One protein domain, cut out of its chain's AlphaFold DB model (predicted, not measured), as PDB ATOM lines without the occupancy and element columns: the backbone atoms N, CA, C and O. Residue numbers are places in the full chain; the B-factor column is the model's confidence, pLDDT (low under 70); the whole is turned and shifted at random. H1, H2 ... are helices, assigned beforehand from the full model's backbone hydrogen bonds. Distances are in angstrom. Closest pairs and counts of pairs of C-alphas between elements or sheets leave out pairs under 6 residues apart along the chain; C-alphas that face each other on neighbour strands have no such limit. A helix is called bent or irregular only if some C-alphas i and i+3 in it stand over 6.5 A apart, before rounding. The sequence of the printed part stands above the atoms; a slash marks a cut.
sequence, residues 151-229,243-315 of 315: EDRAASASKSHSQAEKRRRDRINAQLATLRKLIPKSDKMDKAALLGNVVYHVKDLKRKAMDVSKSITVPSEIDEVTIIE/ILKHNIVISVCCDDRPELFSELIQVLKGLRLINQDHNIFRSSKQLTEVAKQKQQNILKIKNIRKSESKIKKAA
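AT A GLANCE: This is residues 151 to 229 and 243 to 315 of the 315 residues of the protein "transcription factor bHLH51-like" of Arachis duranensis (UniProt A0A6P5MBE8). A long thin rod: three long helices, H1, H2 and H5, form a staggered bundle, with H5 in the middle and H1 running on past it, and at the other end sits a loose head of H3, little H4 and unnamed stretches. Residues 151 to 166 of H1 stick out free. The printed part has 152 residues with five named helices, H1 to H5 in order, and no named strand; it is all helix and extended, with a radius of gyration of the C-alphas of 27.3 A and spans of 99 by 31 by 25 A.

HOW THE PARTS SIT: Start with H5, residues 283 to 314. Its residues 290 to 304 touch H2, residues 191 to 215, opposite ways at a shallow tilt of 31 degrees; the closest C-alphas, of Ala 209 and Lys 294, are 5.0 A apart. Its residues 300 to 314 touch residues 168 to 182 of H1, residues 151 to 182, opposite ways at a shallow 11 degrees, closest at the C-alphas of Ile 172 and Ile 311, 5.9 A. H1 and H2 only just touch, with 3 pairs of C-alphas within 8 A, closest at Arg 180 and Leu 194, 7.4 A. H3, residues 258 to 270, is apart from H5. H4, residues 278 to 281, and H5 meet only through their tight link. Every O i to N i+4 pair is within hydrogen-bond range in H1, H2 and H5, and 8 of 9 in H3; H4 is too short for one, and its one O i to N i+3 pair is out of range.

IN THESE COORDINATES: Find C-alpha 151 at (28.218, 42.569, 90.919); H1 runs 46.8 A from there. H2 is 36.2 A long and H3 19.0 A. H4, 6.9 A, is irregular, but only just. H5 runs 46.0 A to C-alpha 314 at (36.596, 39.610, 61.563).

THE WHOLE: The C-alphas of Glu 151 and Ile 243 are farthest apart, 100.3 A. Residues 230 to 242 are not printed; C-alphas 229 and 243 are 12.5 A apart across this cut. No link printed whole is long. Look for pLDDT under 70 at 56 residues, among them 212 to 229, 243 to 259 and 272 to 288.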
ATOM      1  N   GLU A 151      28.236  43.939  91.413       58.44
ATOM      2  CA  GLU A 151      28.218  42.569  90.919       58.44
ATOM      3  C   GLU A 151      27.291  42.384  89.704       58.44
ATOM      4  O   GLU A 151      27.683  41.747  88.726       58.44
ATOM      5  N   ASP A 152      26.128  43.044  89.668       65.81
ATOM      6  CA  ASP A 152      25.185  42.975  88.544       65.81
ATOM      7  C   ASP A 152      25.680  43.754  87.325       65.81
ATOM      8  O   ASP A 152      25.501  43.320  86.178       65.81
ATOM      9  N   ARG A 153      26.362  44.888  87.541       69.12
ATOM     10  CA  ARG A 153      26.970  45.679  86.458       69.12
ATOM     11  C   ARG A 153      28.192  44.974  85.873       69.12
ATOM     12  O   ARG A 153      28.325  44.915  84.648       69.12
ATOM     13  N   ALA A 154      29.045  44.391  86.716       72.06
ATOM     14  CA  ALA A 154      30.192  43.590  86.286       72.06
ATOM     15  C   ALA A 154      29.759  42.292  85.580       72.06
ATOM     16  O   ALA A 154      30.311  41.943  84.530       72.06
ATOM     17  N   ALA A 155      28.720  41.613  86.079       73.94
ATOM     18  CA  ALA A 155      28.143  40.436  85.438       73.94
ATOM     19  C   ALA A 155      27.481  40.785  84.097       73.94
ATOM     20  O   ALA A 155      27.641  40.051  83.121       73.94
ATOM     21  N   SER A 156      26.783  41.920  84.006       74.19
ATOM     22  CA  SER A 156      26.175  42.400  82.757       74.19
ATOM     23  C   SER A 156      27.226  42.802  81.719       74.19
ATOM     24  O   SER A 156      27.097  42.451  80.543       74.19
ATOM     25  N   ALA A 157      28.312  43.457  82.140       79.50
ATOM     26  CA  ALA A 157      29.449  43.770  81.276       79.50
ATOM     27  C   ALA A 157      30.167  42.499  80.786       79.50
ATOM     28  O   ALA A 157      30.445  42.369  79.592       79.50
ATOM     29  N   SER A 158      30.383  41.520  81.667       79.12
ATOM     30  CA  SER A 158      31.001  40.231  81.320       79.12
ATOM     31  C   SER A 158      30.129  39.415  80.361       79.12
ATOM     32  O   SER A 158      30.624  38.869  79.372       79.12
ATOM     33  N   LYS A 159      28.806  39.394  80.576       86.75
ATOM     34  CA  LYS A 159      27.834  38.791  79.649       86.75
ATOM     35  C   LYS A 159      27.876  39.487  78.285       86.75
ATOM     36  O   LYS A 159      27.969  38.802  77.268       86.75
ATOM     37  N   SER A 160      27.899  40.821  78.253       89.06
ATOM     38  CA  SER A 160      28.037  41.603  77.015       89.06
ATOM     39  C   SER A 160      29.337  41.277  76.263       89.06
ATOM     40  O   SER A 160      29.304  41.006  75.060       89.06
ATOM     41  N   HIS A 161      30.467  41.189  76.970       93.19
ATOM     42  CA  HIS A 161      31.759  40.812  76.392       93.19
ATOM     43  C   HIS A 161      31.745  39.382  75.826       93.19
ATOM     44  O   HIS A 161      32.127  39.161  74.676       93.19
ATOM     45  N   SER A 162      31.212  38.414  76.580       94.06
ATOM     46  CA  SER A 162      31.078  37.024  76.120       94.06
ATOM     47  C   SER A 162      30.204  36.908  74.861       94.06
ATOM     48  O   SER A 162      30.520  36.155  73.934       94.06
ATOM     49  N   GLN A 163      29.136  37.709  74.783       94.69
ATOM     50  CA  GLN A 163      28.237  37.764  73.637       94.69
ATOM     51  C   GLN A 163      28.902  38.437  72.428       94.69
ATOM     52  O   GLN A 163      28.689  38.004  71.290       94.69
ATOM     53  N   ALA A 164      29.718  39.468  72.649       93.38
ATOM     54  CA  ALA A 164      30.516  40.098  71.604       93.38
ATOM     55  C   ALA A 164      31.545  39.118  71.015       93.38
ATOM     56  O   ALA A 164      31.620  38.978  69.790       93.38
ATOM     57  N   GLU A 165      32.255  38.369  71.861       95.88
ATOM     58  CA  GLU A 165      33.217  37.356  71.416       95.88
ATOM     59  C   GLU A 165      32.529  36.191  70.694       95.88
ATOM     60  O   GLU A 165      33.005  35.729  69.656       95.88
ATOM     61  N   LYS A 166      31.354  35.750  71.164       96.31
ATOM     62  CA  LYS A 166      30.543  34.758  70.442       96.31
ATOM     63  C   LYS A 166      30.236  35.228  69.018       96.31
ATOM     64  O   LYS A 166      30.539  34.511  68.068       96.31
ATOM     65  N   ARG A 167      29.749  36.466  68.854       95.75
ATOM     66  CA  ARG A 167      29.493  37.055  67.525       95.75
ATOM     67  C   ARG A 167      30.763  37.135  66.674       95.75
ATOM     68  O   ARG A 167      30.680  36.946  65.461       95.75
ATOM     69  N   ARG A 168      31.932  37.403  67.267       96.31
ATOM     70  CA  ARG A 168      33.219  37.383  66.551       96.31
ATOM     71  C   ARG A 168      33.522  35.991  66.002       96.31
ATOM     72  O   ARG A 168      33.739  35.847  64.797       96.31
ATOM     73  N   ARG A 169      33.434  34.963  66.850       96.44
ATOM     74  CA  ARG A 169      33.641  33.559  66.456       96.44
ATOM     75  C   ARG A 169      32.663  33.108  65.375       96.44
ATOM     76  O   ARG A 169      33.083  32.459  64.419       96.44
ATOM     77  N   ASP A 170      31.395  33.498  65.476       96.50
ATOM     78  CA  ASP A 170      30.367  33.152  64.489       96.50
ATOM     79  C   ASP A 170      30.675  33.758  63.110       96.50
ATOM     80  O   ASP A 170      30.605  33.056  62.096       96.50
ATOM     81  N   ARG A 171      31.114  35.027  63.052       95.06
ATOM     82  CA  ARG A 171      31.544  35.678  61.797       95.06
ATOM     83  C   ARG A 171      32.727  34.956  61.148       95.06
ATOM     84  O   ARG A 171      32.708  34.735  59.936       95.06
ATOM     85  N   ILE A 172      33.724  34.560  61.940       93.44
ATOM     86  CA  ILE A 172      34.896  33.813  61.457       93.44
ATOM     87  C   ILE A 172      34.473  32.434  60.933       93.44
ATOM     88  O   ILE A 172      34.839  32.047  59.821       93.44
ATOM     89  N   ASN A 173      33.658  31.697  61.692       94.75
ATOM     90  CA  ASN A 173      33.198  30.363  61.304       94.75
ATOM     91  C   ASN A 173      32.348  30.394  60.021       94.75
ATOM     92  O   ASN A 173      32.515  29.527  59.160       94.75
ATOM     93  N   ALA A 174      31.504  31.415  59.836       93.81
ATOM     94  CA  ALA A 174      30.736  31.604  58.603       93.81
ATOM     95  C   ALA A 174      31.640  31.801  57.370       93.81
ATOM     96  O   ALA A 174      31.371  31.286  56.279       93.81
ATOM     97  N   GLN A 175      32.751  32.518  57.529       93.38
ATOM     98  CA  GLN A 175      33.697  32.752  56.440       93.38
ATOM     99  C   GLN A 175      34.575  31.527  56.159       93.38
ATOM    100  O   GLN A 175      34.807  31.214  54.992       93.38
ATOM    101  N   LEU A 176      34.973  30.769  57.186       93.00
ATOM    102  CA  LEU A 176      35.618  29.460  57.012       93.00
ATOM    103  C   LEU A 176      34.705  28.474  56.268       93.00
ATOM    104  O   LEU A 176      35.167  27.741  55.395       93.00
ATOM    105  N   ALA A 177      33.400  28.477  56.554       91.75
ATOM    106  CA  ALA A 177      32.428  27.683  55.803       91.75
ATOM    107  C   ALA A 177      32.322  28.134  54.335       91.75
ATOM    108  O   ALA A 177      32.184  27.304  53.439       91.75
ATOM    109  N   THR A 178      32.440  29.439  54.069       91.44
ATOM    110  CA  THR A 178      32.492  29.969  52.696       91.44
ATOM    111  C   THR A 178      33.751  29.500  51.966       91.44
ATOM    112  O   THR A 178      33.655  29.081  50.816       91.44
ATOM    113  N   LEU A 179      34.912  29.496  52.632       92.38
ATOM    114  CA  LEU A 179      36.148  28.954  52.060       92.38
ATOM    115  C   LEU A 179      36.000  27.476  51.683       92.38
ATOM    116  O   LEU A 179      36.409  27.105  50.587       92.38
ATOM    117  N   ARG A 180      35.342  26.651  52.512       93.19
ATOM    118  CA  ARG A 180      35.099  25.235  52.169       93.19
ATOM    119  C   ARG A 180      34.315  25.055  50.865       93.19
ATOM    120  O   ARG A 180      34.650  24.205  50.052       93.19
ATOM    121  N   LYS A 181      33.333  25.920  50.597       91.81
ATOM    122  CA  LYS A 181      32.564  25.882  49.337       91.81
ATOM    123  C   LYS A 181      33.391  26.262  48.104       91.81
ATOM    124  O   LYS A 181      33.037  25.883  46.993       91.81
ATOM    125  N   LEU A 182      34.453  27.050  48.279       90.12
ATOM    126  CA  LEU A 182      35.301  27.535  47.184       90.12
ATOM    127  C   LEU A 182      36.481  26.601  46.880       90.12
ATOM    128  O   LEU A 182      37.053  26.692  45.791       90.12
ATOM    129  N   ILE A 183      36.855  25.735  47.826       91.31
ATOM    130  CA  ILE A 183      37.990  24.820  47.700       91.31
ATOM    131  C   ILE A 183      37.495  23.389  47.442       91.31
ATOM    132  O   ILE A 183      36.769  22.835  48.272       91.31
ATOM    133  N   PRO A 184      37.916  22.748  46.337       87.75
ATOM    134  CA  PRO A 184      37.558  21.364  46.047       87.75
ATOM    135  C   PRO A 184      37.999  20.400  47.156       87.75
ATOM    136  O   PRO A 184      39.106  20.520  47.680       87.75
ATOM    137  N   LYS A 185      37.164  19.394  47.457       86.00
ATOM    138  CA  LYS A 185      37.468  18.290  48.394       86.00
ATOM    139  C   LYS A 185      37.821  18.742  49.824       86.00
ATOM    140  O   LYS A 185      38.572  18.060  50.516       86.00
ATOM    141  N   SER A 186      37.283  19.876  50.276       86.19
ATOM    142  CA  SER A 186      37.661  20.484  51.560       86.19
ATOM    143  C   SER A 186      36.703  20.217  52.731       86.19
ATOM    144  O   SER A 186      36.978  20.624  53.863       86.19
ATOM    145  N   ASP A 187      35.612  19.481  52.498       83.19
ATOM    146  CA  ASP A 187      34.537  19.258  53.478       83.19
ATOM    147  C   ASP A 187      35.002  18.559  54.763       83.19
ATOM    148  O   ASP A 187      34.475  18.827  55.840       83.19
ATOM    149  N   LYS A 188      36.018  17.694  54.663       87.75
ATOM    150  CA  LYS A 188      36.568  16.917  55.788       87.75
ATOM    151  C   LYS A 188      37.895  17.461  56.329       87.75
ATOM    152  O   LYS A 188      38.509  16.821  57.174       87.75
ATOM    153  N   MET A 189      38.359  18.610  55.834       91.00
ATOM    154  CA  MET A 189      39.646  19.179  56.243       91.00
ATOM    155  C   MET A 189      39.532  19.928  57.577       91.00
ATOM    156  O   MET A 189      38.577  20.689  57.810       91.00
ATOM    157  N   ASP A 190      40.537  19.749  58.436       92.69
ATOM    158  CA  ASP A 190      40.720  20.553  59.642       92.69
ATOM    159  C   ASP A 190      41.009  22.025  59.285       92.69
ATOM    160  O   ASP A 190      41.268  22.383  58.133       92.69
ATOM    161  N   LYS A 191      40.905  22.925  60.273       90.69
ATOM    162  CA  LYS A 191      40.999  24.377  60.032       90.69
ATOM    163  C   LYS A 191      42.371  24.795  59.489       90.69
ATOM    164  O   LYS A 191      42.418  25.680  58.638       90.69
ATOM    165  N   ALA A 192      43.457  24.180  59.958       91.88
ATOM    166  CA  ALA A 192      44.805  24.525  59.521       91.88
ATOM    167  C   ALA A 192      45.071  23.988  58.109       91.88
ATOM    168  O   ALA A 192      45.503  24.747  57.238       91.88
ATOM    169  N   ALA A 193      44.712  22.727  57.843       91.69
ATOM    170  CA  ALA A 193      44.834  22.154  56.507       91.69
ATOM    171  C   ALA A 193      43.968  22.888  55.476       91.69
ATOM    172  O   ALA A 193      44.413  23.088  54.345       91.69
ATOM    173  N   LEU A 194      42.759  23.335  55.845       93.12
ATOM    174  CA  LEU A 194      41.911  24.145  54.966       93.12
ATOM    175  C   LEU A 194      42.640  25.418  54.524       93.12
ATOM    176  O   LEU A 194      42.704  25.691  53.329       93.12
ATOM    177  N   LEU A 195      43.210  26.179  55.462       93.62
ATOM    178  CA  LEU A 195      43.931  27.415  55.144       93.62
ATOM    179  C   LEU A 195      45.177  27.145  54.285       93.62
ATOM    180  O   LEU A 195      45.416  27.867  53.318       93.62
ATOM    181  N   GLY A 196      45.921  26.073  54.570       91.75
ATOM    182  CA  GLY A 196      47.046  25.649  53.730       91.75
ATOM    183  C   GLY A 196      46.617  25.304  52.297       91.75
ATOM    184  O   GLY A 196      47.233  25.754  51.328       91.75
ATOM    185  N   ASN A 197      45.510  24.573  52.148       92.62
ATOM    186  CA  ASN A 197      44.970  24.197  50.844       92.62
ATOM    187  C   ASN A 197      44.395  25.399  50.078       92.62
ATOM    188  O   ASN A 197      44.533  25.469  48.861       92.62
ATOM    189  N   VAL A 198      43.822  26.394  50.762       94.38
ATOM    190  CA  VAL A 198      43.394  27.659  50.135       94.38
ATOM    191  C   VAL A 198      44.575  28.346  49.444       94.38
ATOM    192  O   VAL A 198      44.475  28.706  48.269       94.38
ATOM    193  N   VAL A 199      45.713  28.469  50.134       92.50
ATOM    194  CA  VAL A 199      46.929  29.076  49.571       92.50
ATOM    195  C   VAL A 199      47.434  28.270  48.376       92.50
ATOM    196  O   VAL A 199      47.752  28.843  47.330       92.50
ATOM    197  N   TYR A 200      47.483  26.942  48.510       92.81
ATOM    198  CA  TYR A 200      47.875  26.053  47.420       92.81
ATOM    199  C   TYR A 200      46.959  26.214  46.198       92.81
ATOM    200  O   TYR A 200      47.441  26.426  45.086       92.81
ATOM    201  N   HIS A 201      45.643  26.203  46.401       92.06
ATOM    202  CA  HIS A 201      44.651  26.313  45.337       92.06
ATOM    203  C   HIS A 201      44.706  27.672  44.626       92.06
ATOM    204  O   HIS A 201      44.608  27.728  43.404       92.06
ATOM    205  N   VAL A 202      44.932  28.779  45.344       91.62
ATOM    206  CA  VAL A 202      45.125  30.102  44.718       91.62
ATOM    207  C   VAL A 202      46.390  30.132  43.862       91.62
ATOM    208  O   VAL A 202      46.361  30.662  42.748       91.62
ATOM    209  N   LYS A 203      47.496  29.558  44.354       91.62
ATOM    210  CA  LYS A 203      48.743  29.444  43.583       91.62
ATOM    211  C   LYS A 203      48.541  28.596  42.328       91.62
ATOM    212  O   LYS A 203      48.982  28.990  41.251       91.62
ATOM    213  N   ASP A 204      47.827  27.483  42.452       90.38
ATOM    214  CA  ASP A 204      47.528  26.596  41.334       90.38
ATOM    215  C   ASP A 204      46.623  27.257  40.285       90.38
ATOM    216  O   ASP A 204      46.933  27.231  39.095       90.38
ATOM    217  N   LEU A 205      45.555  27.939  40.711       88.31
ATOM    218  CA  LEU A 205      44.689  28.703  39.810       88.31
ATOM    219  C   LEU A 205      45.447  29.833  39.103       88.31
ATOM    220  O   LEU A 205      45.193  30.086  37.925       88.31
ATOM    221  N   LYS A 206      46.384  30.503  39.793       86.38
ATOM    222  CA  LYS A 206      47.235  31.540  39.188       86.38
ATOM    223  C   LYS A 206      48.126  30.937  38.104       86.38
ATOM    224  O   LYS A 206      48.172  31.479  37.006       86.38
ATOM    225  N   ARG A 207      48.779  29.807  38.388       88.12
ATOM    226  CA  ARG A 207      49.596  29.076  37.411       88.12
ATOM    227  C   ARG A 207      48.767  28.643  36.203       88.12
ATOM    228  O   ARG A 207      49.113  29.014  35.093       88.12
ATOM    229  N   LYS A 208      47.608  28.010  36.412       84.81
ATOM    230  CA  LYS A 208      46.689  27.626  35.324       84.81
ATOM    231  C   LYS A 208      46.265  28.817  34.466       84.81
ATOM    232  O   LYS A 208      46.213  28.705  33.251       84.81
ATOM    233  N   ALA A 209      45.975  29.968  35.073       79.69
ATOM    234  CA  ALA A 209      45.639  31.180  34.324       79.69
ATOM    235  C   ALA A 209      46.833  31.746  33.526       79.69
ATOM    236  O   ALA A 209      46.620  32.313  32.454       79.69
ATOM    237  N   MET A 210      48.061  31.597  34.039       77.19
ATOM    238  CA  MET A 210      49.298  32.024  33.376       77.19
ATOM    239  C   MET A 210      49.719  31.084  32.242       77.19
ATOM    240  O   MET A 210      50.141  31.555  31.189       77.19
ATOM    241  N   ASP A 211      49.597  29.774  32.428       74.75
ATOM    242  CA  ASP A 211      49.959  28.778  31.415       74.75
ATOM    243  C   ASP A 211      49.041  28.896  30.196       74.75
ATOM    244  O   ASP A 211      49.507  28.882  29.061       74.75
ATOM    245  N   VAL A 212      47.760  29.174  30.438       67.50
ATOM    246  CA  VAL A 212      46.785  29.499  29.396       67.50
ATOM    247  C   VAL A 212      47.166  30.751  28.592       67.50
ATOM    248  O   VAL A 212      46.987  30.776  27.381       67.50
ATOM    249  N   SER A 213      47.705  31.799  29.224       62.84
ATOM    250  CA  SER A 213      48.192  32.971  28.474       62.84
ATOM    251  C   SER A 213      49.476  32.716  27.689       62.84
ATOM    252  O   SER A 213      49.769  33.482  26.787       62.84
ATOM    253  N   LYS A 214      50.252  31.683  28.031       62.28
ATOM    254  CA  LYS A 214      51.485  31.339  27.312       62.28
ATOM    255  C   LYS A 214      51.216  30.420  26.123       62.28
ATOM    256  O   LYS A 214      51.891  30.536  25.112       62.28
ATOM    257  N   SER A 215      50.236  29.520  26.242       52.19
ATOM    258  CA  SER A 215      49.801  28.648  25.141       52.19
ATOM    259  C   SER A 215      48.920  29.366  24.118       52.19
ATOM    260  O   SER A 215      48.692  28.847  23.030       52.19
ATOM    261  N   ILE A 216      48.429  30.554  24.469       50.94
ATOM    262  CA  ILE A 216      47.677  31.445  23.599       50.94
ATOM    263  C   ILE A 216      48.538  32.686  23.355       50.94
ATOM    264  O   ILE A 216      48.373  33.712  24.009       50.94
ATOM    265  N   THR A 217      49.451  32.610  22.391       46.16
ATOM    266  CA  THR A 217      49.951  33.799  21.685       46.16
ATOM    267  C   THR A 217      48.842  34.298  20.761       46.16
ATOM    268  O   THR A 217      48.947  34.204  19.544       46.16
ATOM    269  N   VAL A 218      47.720  34.737  21.325       46.16
ATOM    270  CA  VAL A 218      46.772  35.562  20.577       46.16
ATOM    271  C   VAL A 218      47.144  36.994  20.922       46.16
ATOM    272  O   VAL A 218      47.022  37.366  22.094       46.16
ATOM    273  N   PRO A 219      47.650  37.775  19.952       44.12
ATOM    274  CA  PRO A 219      47.789  39.208  20.119       44.12
ATOM    275  C   PRO A 219      46.417  39.747  20.509       44.12
ATOM    276  O   PRO A 219      45.438  39.603  19.779       44.12
ATOM    277  N   SER A 220      46.329  40.284  21.719       42.81
ATOM    278  CA  SER A 220      45.153  41.024  22.139       42.81
ATOM    279  C   SER A 220      45.122  42.298  21.300       42.81
ATOM    280  O   SER A 220      46.027  43.114  21.422       42.81
ATOM    281  N   GLU A 221      44.092  42.438  20.467       43.66
ATOM    282  CA  GLU A 221      43.635  43.715  19.892       43.66
ATOM    283  C   GLU A 221      44.599  44.454  18.952       43.66
ATOM    284  O   GLU A 221      44.552  45.680  18.877       43.66
ATOM    285  N   ILE A 222      45.429  43.742  18.188       40.44
ATOM    286  CA  ILE A 222      46.213  44.386  17.130       40.44
ATOM    287  C   ILE A 222      45.883  43.740  15.792       40.44
ATOM    288  O   ILE A 222      46.301  42.620  15.505       40.44
ATOM    289  N   ASP A 223      45.133  44.477  14.978       43.28
ATOM    290  CA  ASP A 223      44.978  44.260  13.537       43.28
ATOM    291  C   ASP A 223      46.272  44.712  12.813       43.28
ATOM    292  O   ASP A 223      46.241  45.442  11.828       43.28
ATOM    293  N   GLU A 224      47.448  44.371  13.366       37.53
ATOM    294  CA  GLU A 224      48.751  44.702  12.781       37.53
ATOM    295  C   GLU A 224      49.289  43.511  11.997       37.53
ATOM    296  O   GLU A 224      49.620  42.450  12.536       37.53
ATOM    297  N   VAL A 225      49.444  43.733  10.694       41.12
ATOM    298  CA  VAL A 225      50.258  42.898   9.820       41.12
ATOM    299  C   VAL A 225      51.720  43.109  10.214       41.12
ATOM    300  O   VAL A 225      52.345  44.092   9.827       41.12
ATOM    301  N   THR A 226      52.278  42.190  10.996       36.16
ATOM    302  CA  THR A 226      53.713  42.197  11.302       36.16
ATOM    303  C   THR A 226      54.466  41.502  10.173       36.16
ATOM    304  O   THR A 226      54.456  40.278  10.044       36.16
ATOM    305  N   ILE A 227      55.112  42.296   9.318       41.78
ATOM    306  CA  ILE A 227      56.071  41.795   8.332       41.78
ATOM    307  C   ILE A 227      57.378  41.553   9.086       41.78
ATOM    308  O   ILE A 227      58.059  42.492   9.486       41.78
ATOM    309  N   ILE A 228      57.715  40.287   9.333       41.12
ATOM    310  CA  ILE A 228      59.025  39.931   9.883       41.12
ATOM    311  C   ILE A 228      60.026  39.989   8.724       41.12
ATOM    312  O   ILE A 228      60.141  39.045   7.940       41.12
ATOM    313  N   GLU A 229      60.719  41.116   8.590       37.97
ATOM    314  CA  GLU A 229      61.852  41.266   7.677       37.97
ATOM    315  C   GLU A 229      63.085  40.611   8.319       37.97
ATOM    316  O   GLU A 229      63.633  41.101   9.304       37.97
ATOM    317  N   ILE A 243      63.225  34.503  -3.240       43.09
ATOM    318  CA  ILE A 243      61.965  35.284  -3.249       43.09
ATOM    319  C   ILE A 243      60.735  34.419  -2.887       43.09
ATOM    320  O   ILE A 243      59.691  34.938  -2.505       43.09
ATOM    321  N   LEU A 244      60.834  33.085  -2.949       47.03
ATOM    322  CA  LEU A 244      59.679  32.188  -2.785       47.03
ATOM    323  C   LEU A 244      59.375  31.748  -1.341       47.03
ATOM    324  O   LEU A 244      58.521  30.886  -1.151       47.03
ATOM    325  N   LYS A 245      60.045  32.294  -0.319       49.81
ATOM    326  CA  LYS A 245      59.830  31.876   1.082       49.81
ATOM    327  C   LYS A 245      59.669  33.038   2.062       49.81
ATOM    328  O   LYS A 245      60.136  32.964   3.195       49.81
ATOM    329  N   HIS A 246      58.966  34.095   1.667       53.22
ATOM    330  CA  HIS A 246      58.359  34.970   2.669       53.22
ATOM    331  C   HIS A 246      57.123  34.262   3.232       53.22
ATOM    332  O   HIS A 246      56.043  34.302   2.649       53.22
ATOM    333  N   ASN A 247      57.300  33.553   4.348       53.34
ATOM    334  CA  ASN A 247      56.185  33.000   5.109       53.34
ATOM    335  C   ASN A 247      55.459  34.164   5.790       53.34
ATOM    336  O   ASN A 247      55.852  34.600   6.869       53.34
ATOM    337  N   ILE A 248      54.422  34.689   5.142       55.56
ATOM    338  CA  ILE A 248      53.560  35.711   5.735       55.56
ATOM    339  C   ILE A 248      52.579  34.996   6.664       55.56
ATOM    340  O   ILE A 248      51.713  34.246   6.213       55.56
ATOM    341  N   VAL A 249      52.727  35.211   7.971       51.78
ATOM    342  CA  VAL A 249      51.771  34.730   8.974       51.78
ATOM    343  C   VAL A 249      50.740  35.827   9.197       51.78
ATOM    344  O   VAL A 249      51.062  36.888   9.721       51.78
ATOM    345  N   ILE A 250      49.496  35.569   8.798       56.75
ATOM    346  CA  ILE A 250      48.373  36.490   8.999       56.75
ATOM    347  C   ILE A 250      47.508  35.929  10.130       56.75
ATOM    348  O   ILE A 250      46.982  34.821  10.025       56.75
ATOM    349  N   SER A 251      47.370  36.687  11.216       52.19
ATOM    350  CA  SER A 251      46.446  36.391  12.315       52.19
ATOM    351  C   SER A 251      45.257  37.337  12.214       52.19
ATOM    352  O   SER A 251      45.447  38.545  12.203       52.19
ATOM    353  N   VAL A 252      44.039  36.798  12.166       61.88
ATOM    354  CA  VAL A 252      42.796  37.582  12.103       61.88
ATOM    355  C   VAL A 252      41.927  37.208  13.301       61.88
ATOM    356  O   VAL A 252      41.694  36.024  13.549       61.88
ATOM    357  N   CYS A 253      41.454  38.204  14.054       50.50
ATOM    358  CA  CYS A 253      40.537  38.020  15.180       50.50
ATOM    359  C   CYS A 253      39.172  38.616  14.818       50.50
ATOM    360  O   CYS A 253      39.068  39.810  14.554       50.50
ATOM    361  N   CYS A 254      38.123  37.794  14.790       57.03
ATOM    362  CA  CYS A 254      36.757  38.229  14.497       57.03
ATOM    363  C   CYS A 254      35.766  37.506  15.417       57.03
ATOM    364  O   CYS A 254      36.028  36.380  15.844       57.03
ATOM    365  N   ASP A 255      34.609  38.122  15.674       60.06
ATOM    366  CA  ASP A 255      33.456  37.408  16.238       60.06
ATOM    367  C   ASP A 255      33.077  36.236  15.314       60.06
ATOM    368  O   ASP A 255      33.153  36.393  14.095       60.06
ATOM    369  N   ASP A 256      32.685  35.076  15.872       58.47
ATOM    370  CA  ASP A 256      32.388  33.820  15.147       58.47
ATOM    371  C   ASP A 256      31.318  34.032  14.045       58.47
ATOM    372  O   ASP A 256      30.122  33.793  14.229       58.47
ATOM    373  N   ARG A 257      31.760  34.485  12.867       66.69
ATOM    374  CA  ARG A 257      30.967  34.657  11.646       66.69
ATOM    375  C   ARG A 257      31.470  33.655  10.604       66.69
ATOM    376  O   ARG A 257      32.488  33.906   9.961       66.69
ATOM    377  N   PRO A 258      30.796  32.507  10.422       62.97
ATOM    378  CA  PRO A 258      31.295  31.419   9.574       62.97
ATOM    379  C   PRO A 258      31.397  31.794   8.083       62.97
ATOM    380  O   PRO A 258      32.220  31.231   7.358       62.97
ATOM    381  N   GLU A 259      30.599  32.762   7.629       69.62
ATOM    382  CA  GLU A 259      30.602  33.255   6.244       69.62
ATOM    383  C   GLU A 259      31.886  34.035   5.909       69.62
ATOM    384  O   GLU A 259      32.479  33.815   4.854       69.62
ATOM    385  N   LEU A 260      32.393  34.838   6.855       70.56
ATOM    386  CA  LEU A 260      33.595  35.667   6.691       70.56
ATOM    387  C   LEU A 260      34.854  34.826   6.440       70.56
ATOM    388  O   LEU A 260      35.685  35.152   5.596       70.56
ATOM    389  N   PHE A 261      34.990  33.707   7.152       68.62
ATOM    390  CA  PHE A 261      36.134  32.813   6.978       68.62
ATOM    391  C   PHE A 261      36.137  32.124   5.615       68.62
ATOM    392  O   PHE A 261      37.201  31.889   5.046       68.62
ATOM    393  N   SER A 262      34.956  31.810   5.085       72.25
ATOM    394  CA  SER A 262      34.818  31.167   3.778       72.25
ATOM    395  C   SER A 262      35.259  32.114   2.657       72.25
ATOM    396  O   SER A 262      36.023  31.708   1.779       72.25
ATOM    397  N   GLU A 263      34.858  33.385   2.743       75.81
ATOM    398  CA  GLU A 263      35.257  34.451   1.818       75.81
ATOM    399  C   GLU A 263      36.759  34.766   1.918       75.81
ATOM    400  O   GLU A 263      37.462  34.787   0.906       75.81
ATOM    401  N   LEU A 264      37.295  34.891   3.137       75.69
ATOM    402  CA  LEU A 264      38.721  35.137   3.370       75.69
ATOM    403  C   LEU A 264      39.600  34.013   2.798       75.69
ATOM    404  O   LEU A 264      40.589  34.275   2.115       75.69
ATOM    405  N   ILE A 265      39.226  32.749   3.021       74.25
ATOM    406  CA  ILE A 265      39.937  31.595   2.453       74.25
ATOM    407  C   ILE A 265      39.878  31.624   0.921       74.25
ATOM    408  O   ILE A 265      40.866  31.285   0.269       74.25
ATOM    409  N   GLN A 266      38.747  32.011   0.330       75.88
ATOM    410  CA  GLN A 266      38.592  32.097  -1.121       75.88
ATOM    411  C   GLN A 266      39.487  33.186  -1.729       75.88
ATOM    412  O   GLN A 266      40.164  32.923  -2.726       75.88
ATOM    413  N   VAL A 267      39.561  34.360  -1.099       75.38
ATOM    414  CA  VAL A 267      40.453  35.456  -1.510       75.38
ATOM    415  C   VAL A 267      41.919  35.036  -1.390       75.38
ATOM    416  O   VAL A 267      42.679  35.156  -2.349       75.38
ATOM    417  N   LEU A 268      42.318  34.457  -0.256       74.88
ATOM    418  CA  LEU A 268      43.694  34.004  -0.033       74.88
ATOM    419  C   LEU A 268      44.109  32.868  -0.987       74.88
ATOM    420  O   LEU A 268      45.256  32.822  -1.439       74.88
ATOM    421  N   LYS A 269      43.172  31.980  -1.354       72.31
ATOM    422  CA  LYS A 269      43.372  30.976  -2.414       72.31
ATOM    423  C   LYS A 269      43.555  31.632  -3.782       72.31
ATOM    424  O   LYS A 269      44.443  31.220  -4.525       72.31
ATOM    425  N   GLY A 270      42.766  32.661  -4.101       73.50
ATOM    426  CA  GLY A 270      42.904  33.447  -5.332       73.50
ATOM    427  C   GLY A 270      44.257  34.157  -5.444       73.50
ATOM    428  O   GLY A 270      44.835  34.227  -6.527       73.50
ATOM    429  N   LEU A 271      44.811  34.591  -4.310       72.00
ATOM    430  CA  LEU A 271      46.133  35.217  -4.211       72.00
ATOM    431  C   LEU A 271      47.299  34.210  -4.164       72.00
ATOM    432  O   LEU A 271      48.453  34.624  -4.099       72.00
ATOM    433  N   ARG A 272      47.028  32.895  -4.234       63.88
ATOM    434  CA  ARG A 272      48.027  31.807  -4.134       63.88
ATOM    435  C   ARG A 272      48.858  31.837  -2.838       63.88
ATOM    436  O   ARG A 272      49.975  31.330  -2.814       63.88
ATOM    437  N   LEU A 273      48.304  32.387  -1.754       62.69
ATOM    438  CA  LEU A 273      48.995  32.575  -0.470       62.69
ATOM    439  C   LEU A 273      48.864  31.384   0.496       62.69
ATOM    440  O   LEU A 273      49.358  31.457   1.616       62.69
ATOM    441  N   ILE A 274      48.211  30.283   0.105       55.03
ATOM    442  CA  ILE A 274      47.958  29.157   1.014       55.03
ATOM    443  C   ILE A 274      48.415  27.838   0.392       55.03
ATOM    444  O   ILE A 274      47.720  27.254  -0.432       55.03
ATOM    445  N   ASN A 275      49.568  27.353   0.846       51.34
ATOM    446  CA  ASN A 275      49.962  25.948   0.804       51.34
ATOM    447  C   ASN A 275      50.778  25.663   2.066       51.34
ATOM    448  O   ASN A 275      51.997  25.780   2.037       51.34
ATOM    449  N   GLN A 276      50.100  25.352   3.170       46.34
ATOM    450  CA  GLN A 276      50.453  24.301   4.132       46.34
ATOM    451  C   GLN A 276      49.565  24.438   5.375       46.34
ATOM    452  O   GLN A 276      49.400  25.510   5.943       46.34
ATOM    453  N   ASP A 277      48.968  23.307   5.735       44.00
ATOM    454  CA  ASP A 277      48.271  22.998   6.979       44.00
ATOM    455  C   ASP A 277      46.965  23.747   7.290       44.00
ATOM    456  O   ASP A 277      46.896  24.814   7.892       44.00
ATOM    457  N   HIS A 278      45.869  23.035   7.020       46.53
ATOM    458  CA  HIS A 278      44.501  23.266   7.497       46.53
ATOM    459  C   HIS A 278      44.333  23.287   9.041       46.53
ATOM    460  O   HIS A 278      43.219  23.138   9.547       46.53
ATOM    461  N   ASN A 279      45.400  23.492   9.822       44.47
ATOM    462  CA  ASN A 279      45.349  23.543  11.288       44.47
ATOM    463  C   ASN A 279      44.752  24.848  11.848       44.47
ATOM    464  O   ASN A 279      44.514  24.951  13.050       44.47
ATOM    465  N   ILE A 280      44.444  25.819  10.988       49.47
ATOM    466  CA  ILE A 280      43.993  27.160  11.385       49.47
ATOM    467  C   ILE A 280      42.563  27.166  11.970       49.47
ATOM    468  O   ILE A 280      42.216  28.072  12.718       49.47
ATOM    469  N   PHE A 281      41.730  26.140  11.737       47.69
ATOM    470  CA  PHE A 281      40.288  26.249  12.029       47.69
ATOM    471  C   PHE A 281      39.750  25.526  13.276       47.69
ATOM    472  O   PHE A 281      38.545  25.535  13.523       47.69
ATOM    473  N   ARG A 282      40.593  24.900  14.106       46.44
ATOM    474  CA  ARG A 282      40.128  24.267  15.366       46.44
ATOM    475  C   ARG A 282      40.526  25.001  16.637       46.44
ATOM    476  O   ARG A 282      40.094  24.600  17.720       46.44
ATOM    477  N   SER A 283      41.280  26.090  16.519       50.66
ATOM    478  CA  SER A 283      41.662  26.890  17.673       50.66
ATOM    479  C   SER A 283      40.492  27.711  18.219       50.66
ATOM    480  O   SER A 283      40.438  27.818  19.427       50.66
ATOM    481  N   SER A 284      39.505  28.187  17.437       55.16
ATOM    482  CA  SER A 284      38.419  29.056  17.965       55.16
ATOM    483  C   SER A 284      37.644  28.428  19.144       55.16
ATOM    484  O   SER A 284      37.521  29.029  20.213       55.16
ATOM    485  N   LYS A 285      37.221  27.156  19.046       55.28
ATOM    486  CA  LYS A 285      36.528  26.468  20.162       55.28
ATOM    487  C   LYS A 285      37.441  26.198  21.363       55.28
ATOM    488  O   LYS A 285      37.018  26.345  22.504       55.28
ATOM    489  N   GLN A 286      38.694  25.811  21.116       57.31
ATOM    490  CA  GLN A 286      39.671  25.551  22.180       57.31
ATOM    491  C   GLN A 286      40.106  26.859  22.861       57.31
ATOM    492  O   GLN A 286      40.168  26.920  24.077       57.31
ATOM    493  N   LEU A 287      40.337  27.926  22.097       63.59
ATOM    494  CA  LEU A 287      40.682  29.274  22.547       63.59
ATOM    495  C   LEU A 287      39.562  29.881  23.378       63.59
ATOM    496  O   LEU A 287      39.833  30.405  24.453       63.59
ATOM    497  N   THR A 288      38.311  29.782  22.923       66.25
ATOM    498  CA  THR A 288      37.163  30.281  23.687       66.25
ATOM    499  C   THR A 288      36.966  29.494  24.976       66.25
ATOM    500  O   THR A 288      36.750  30.106  26.018       66.25
ATOM    501  N   GLU A 289      37.103  28.165  24.962       75.56
ATOM    502  CA  GLU A 289      36.992  27.354  26.181       75.56
ATOM    503  C   GLU A 289      38.138  27.624  27.159       75.56
ATOM    504  O   GLU A 289      37.936  27.789  28.362       75.56
ATOM    505  N   VAL A 290      39.351  27.774  26.641       74.06
ATOM    506  CA  VAL A 290      40.532  28.095  27.434       74.06
ATOM    507  C   VAL A 290      40.454  29.528  27.997       74.06
ATOM    508  O   VAL A 290      40.777  29.754  29.168       74.06
ATOM    509  N   ALA A 291      39.948  30.498  27.230       74.62
ATOM    510  CA  ALA A 291      39.685  31.858  27.698       74.62
ATOM    511  C   ALA A 291      38.582  31.889  28.771       74.62
ATOM    512  O   ALA A 291      38.763  32.517  29.820       74.62
ATOM    513  N   LYS A 292      37.483  31.144  28.575       78.94
ATOM    514  CA  LYS A 292      36.432  30.941  29.589       78.94
ATOM    515  C   LYS A 292      37.010  30.322  30.859       78.94
ATOM    516  O   LYS A 292      36.745  30.809  31.960       78.94
ATOM    517  N   GLN A 293      37.867  29.311  30.731       81.12
ATOM    518  CA  GLN A 293      38.520  28.661  31.866       81.12
ATOM    519  C   GLN A 293      39.443  29.625  32.626       81.12
ATOM    520  O   GLN A 293      39.448  29.632  33.863       81.12
ATOM    521  N   LYS A 294      40.187  30.485  31.917       81.06
ATOM    522  CA  LYS A 294      41.012  31.545  32.516       81.06
ATOM    523  C   LYS A 294      40.153  32.542  33.292       81.06
ATOM    524  O   LYS A 294      40.456  32.820  34.454       81.06
ATOM    525  N   GLN A 295      39.069  33.036  32.695       83.50
ATOM    526  CA  GLN A 295      38.133  33.944  33.364       83.50
ATOM    527  C   GLN A 295      37.524  33.298  34.616       83.50
ATOM    528  O   GLN A 295      37.498  33.914  35.685       83.50
ATOM    529  N   GLN A 296      37.124  32.028  34.526       87.12
ATOM    530  CA  GLN A 296      36.589  31.276  35.657       87.12
ATOM    531  C   GLN A 296      37.625  31.126  36.786       87.12
ATOM    532  O   GLN A 296      37.289  31.285  37.961       87.12
ATOM    533  N   ASN A 297      38.893  30.867  36.455       85.75
ATOM    534  CA  ASN A 297      39.978  30.763  37.434       85.75
ATOM    535  C   ASN A 297      40.248  32.106  38.124       85.75
ATOM    536  O   ASN A 297      40.383  32.154  39.347       85.75
ATOM    537  N   ILE A 298      40.251  33.208  37.370       87.19
ATOM    538  CA  ILE A 298      40.387  34.563  37.921       87.19
ATOM    539  C   ILE A 298      39.227  34.878  38.872       87.19
ATOM    540  O   ILE A 298      39.454  35.394  39.968       87.19
ATOM    541  N   LEU A 299      37.992  34.538  38.496       90.44
ATOM    542  CA  LEU A 299      36.817  34.749  39.341       90.44
ATOM    543  C   LEU A 299      36.906  33.946  40.647       90.44
ATOM    544  O   LEU A 299      36.662  34.490  41.726       90.44
ATOM    545  N   LYS A 300      37.327  32.677  40.571       89.06
ATOM    546  CA  LYS A 300      37.568  31.831  41.751       89.06
ATOM    547  C   LYS A 300      38.608  32.460  42.685       89.06
ATOM    548  O   LYS A 300      38.353  32.569  43.882       89.06
ATOM    549  N   ILE A 301      39.726  32.960  42.150       89.44
ATOM    550  CA  ILE A 301      40.753  33.665  42.938       89.44
ATOM    551  C   ILE A 301      40.176  34.920  43.610       89.44
ATOM    552  O   ILE A 301      40.417  35.141  44.797       89.44
ATOM    553  N   LYS A 302      39.402  35.741  42.884       91.25
ATOM    554  CA  LYS A 302      38.764  36.949  43.441       91.25
ATOM    555  C   LYS A 302      37.835  36.608  44.609       91.25
ATOM    556  O   LYS A 302      37.892  37.271  45.645       91.25
ATOM    557  N   ASN A 303      37.028  35.557  44.472       91.25
ATOM    558  CA  ASN A 303      36.121  35.106  45.528       91.25
ATOM    559  C   ASN A 303      36.878  34.632  46.772       91.25
ATOM    560  O   ASN A 303      36.527  35.034  47.882       91.25
ATOM    561  N   ILE A 304      37.951  33.856  46.587       90.00
ATOM    562  CA  ILE A 304      38.797  33.381  47.690       90.00
ATOM    563  C   ILE A 304      39.449  34.562  48.425       90.00
ATOM    564  O   ILE A 304      39.313  34.676  49.644       90.00
ATOM    565  N   ARG A 305      40.067  35.505  47.699       89.75
ATOM    566  CA  ARG A 305      40.673  36.703  48.312       89.75
ATOM    567  C   ARG A 305      39.647  37.553  49.059       89.75
ATOM    568  O   ARG A 305      39.928  38.043  50.147       89.75
ATOM    569  N   LYS A 306      38.429  37.689  48.521       91.06
ATOM    570  CA  LYS A 306      37.330  38.396  49.197       91.06
ATOM    571  C   LYS A 306      36.964  37.730  50.526       91.06
ATOM    572  O   LYS A 306      36.719  38.442  51.498       91.06
ATOM    573  N   SER A 307      36.927  36.397  50.592       86.44
ATOM    574  CA  SER A 307      36.731  35.692  51.868       86.44
ATOM    575  C   SER A 307      37.915  35.859  52.822       86.44
ATOM    576  O   SER A 307      37.682  36.107  53.999       86.44
ATOM    577  N   GLU A 308      39.160  35.829  52.341       88.31
ATOM    578  CA  GLU A 308      40.344  36.064  53.182       88.31
ATOM    579  C   GLU A 308      40.350  37.467  53.800       88.31
ATOM    580  O   GLU A 308      40.558  37.611  55.003       88.31
ATOM    581  N   SER A 309      40.064  38.514  53.017       87.69
ATOM    582  CA  SER A 309      39.965  39.885  53.538       87.69
ATOM    583  C   SER A 309      38.858  40.025  54.579       87.69
ATOM    584  O   SER A 309      39.001  40.770  55.545       87.69
ATOM    585  N   LYS A 310      37.746  39.309  54.394       87.44
ATOM    586  CA  LYS A 310      36.643  39.276  55.354       87.44
ATOM    587  C   LYS A 310      37.042  38.584  56.665       87.44
ATOM    588  O   LYS A 310      36.631  39.073  57.716       87.44
ATOM    589  N   ILE A 311      37.872  37.539  56.605       85.19
ATOM    590  CA  ILE A 311      38.439  36.855  57.786       85.19
ATOM    591  C   ILE A 311      39.388  37.776  58.524       85.19
ATOM    592  O   ILE A 311      39.225  37.961  59.723       85.19
ATOM    593  N   LYS A 312      40.298  38.442  57.810       87.19
ATOM    594  CA  LYS A 312      41.221  39.415  58.412       87.19
ATOM    595  C   LYS A 312      40.507  40.576  59.111       87.19
ATOM    596  O   LYS A 312      41.027  41.086  60.086       87.19
ATOM    597  N   LYS A 313      39.331  40.990  58.623       86.75
ATOM    598  CA  LYS A 313      38.503  42.033  59.261       86.75
ATOM    599  C   LYS A 313      37.665  41.526  60.441       86.75
ATOM    600  O   LYS A 313      37.162  42.337  61.208       86.75
ATOM    601  N   ALA A 314      37.411  40.220  60.515       78.88
ATOM    602  CA  ALA A 314      36.596  39.610  61.563       78.88
ATOM    603  C   ALA A 314      37.432  39.033  62.715       78.88
ATOM    604  O   ALA A 314      36.874  38.843  63.797       78.88
ATOM    605  N   ALA A 315      38.703  38.720  62.449       71.81
ATOM    606  CA  ALA A 315      39.707  38.317  63.426       71.81
ATOM    607  C   ALA A 315      40.054  39.491  64.340       71.81
ATOM    608  O   ALA A 315      39.978  39.253  65.567       71.81
TER     609      ALA A 315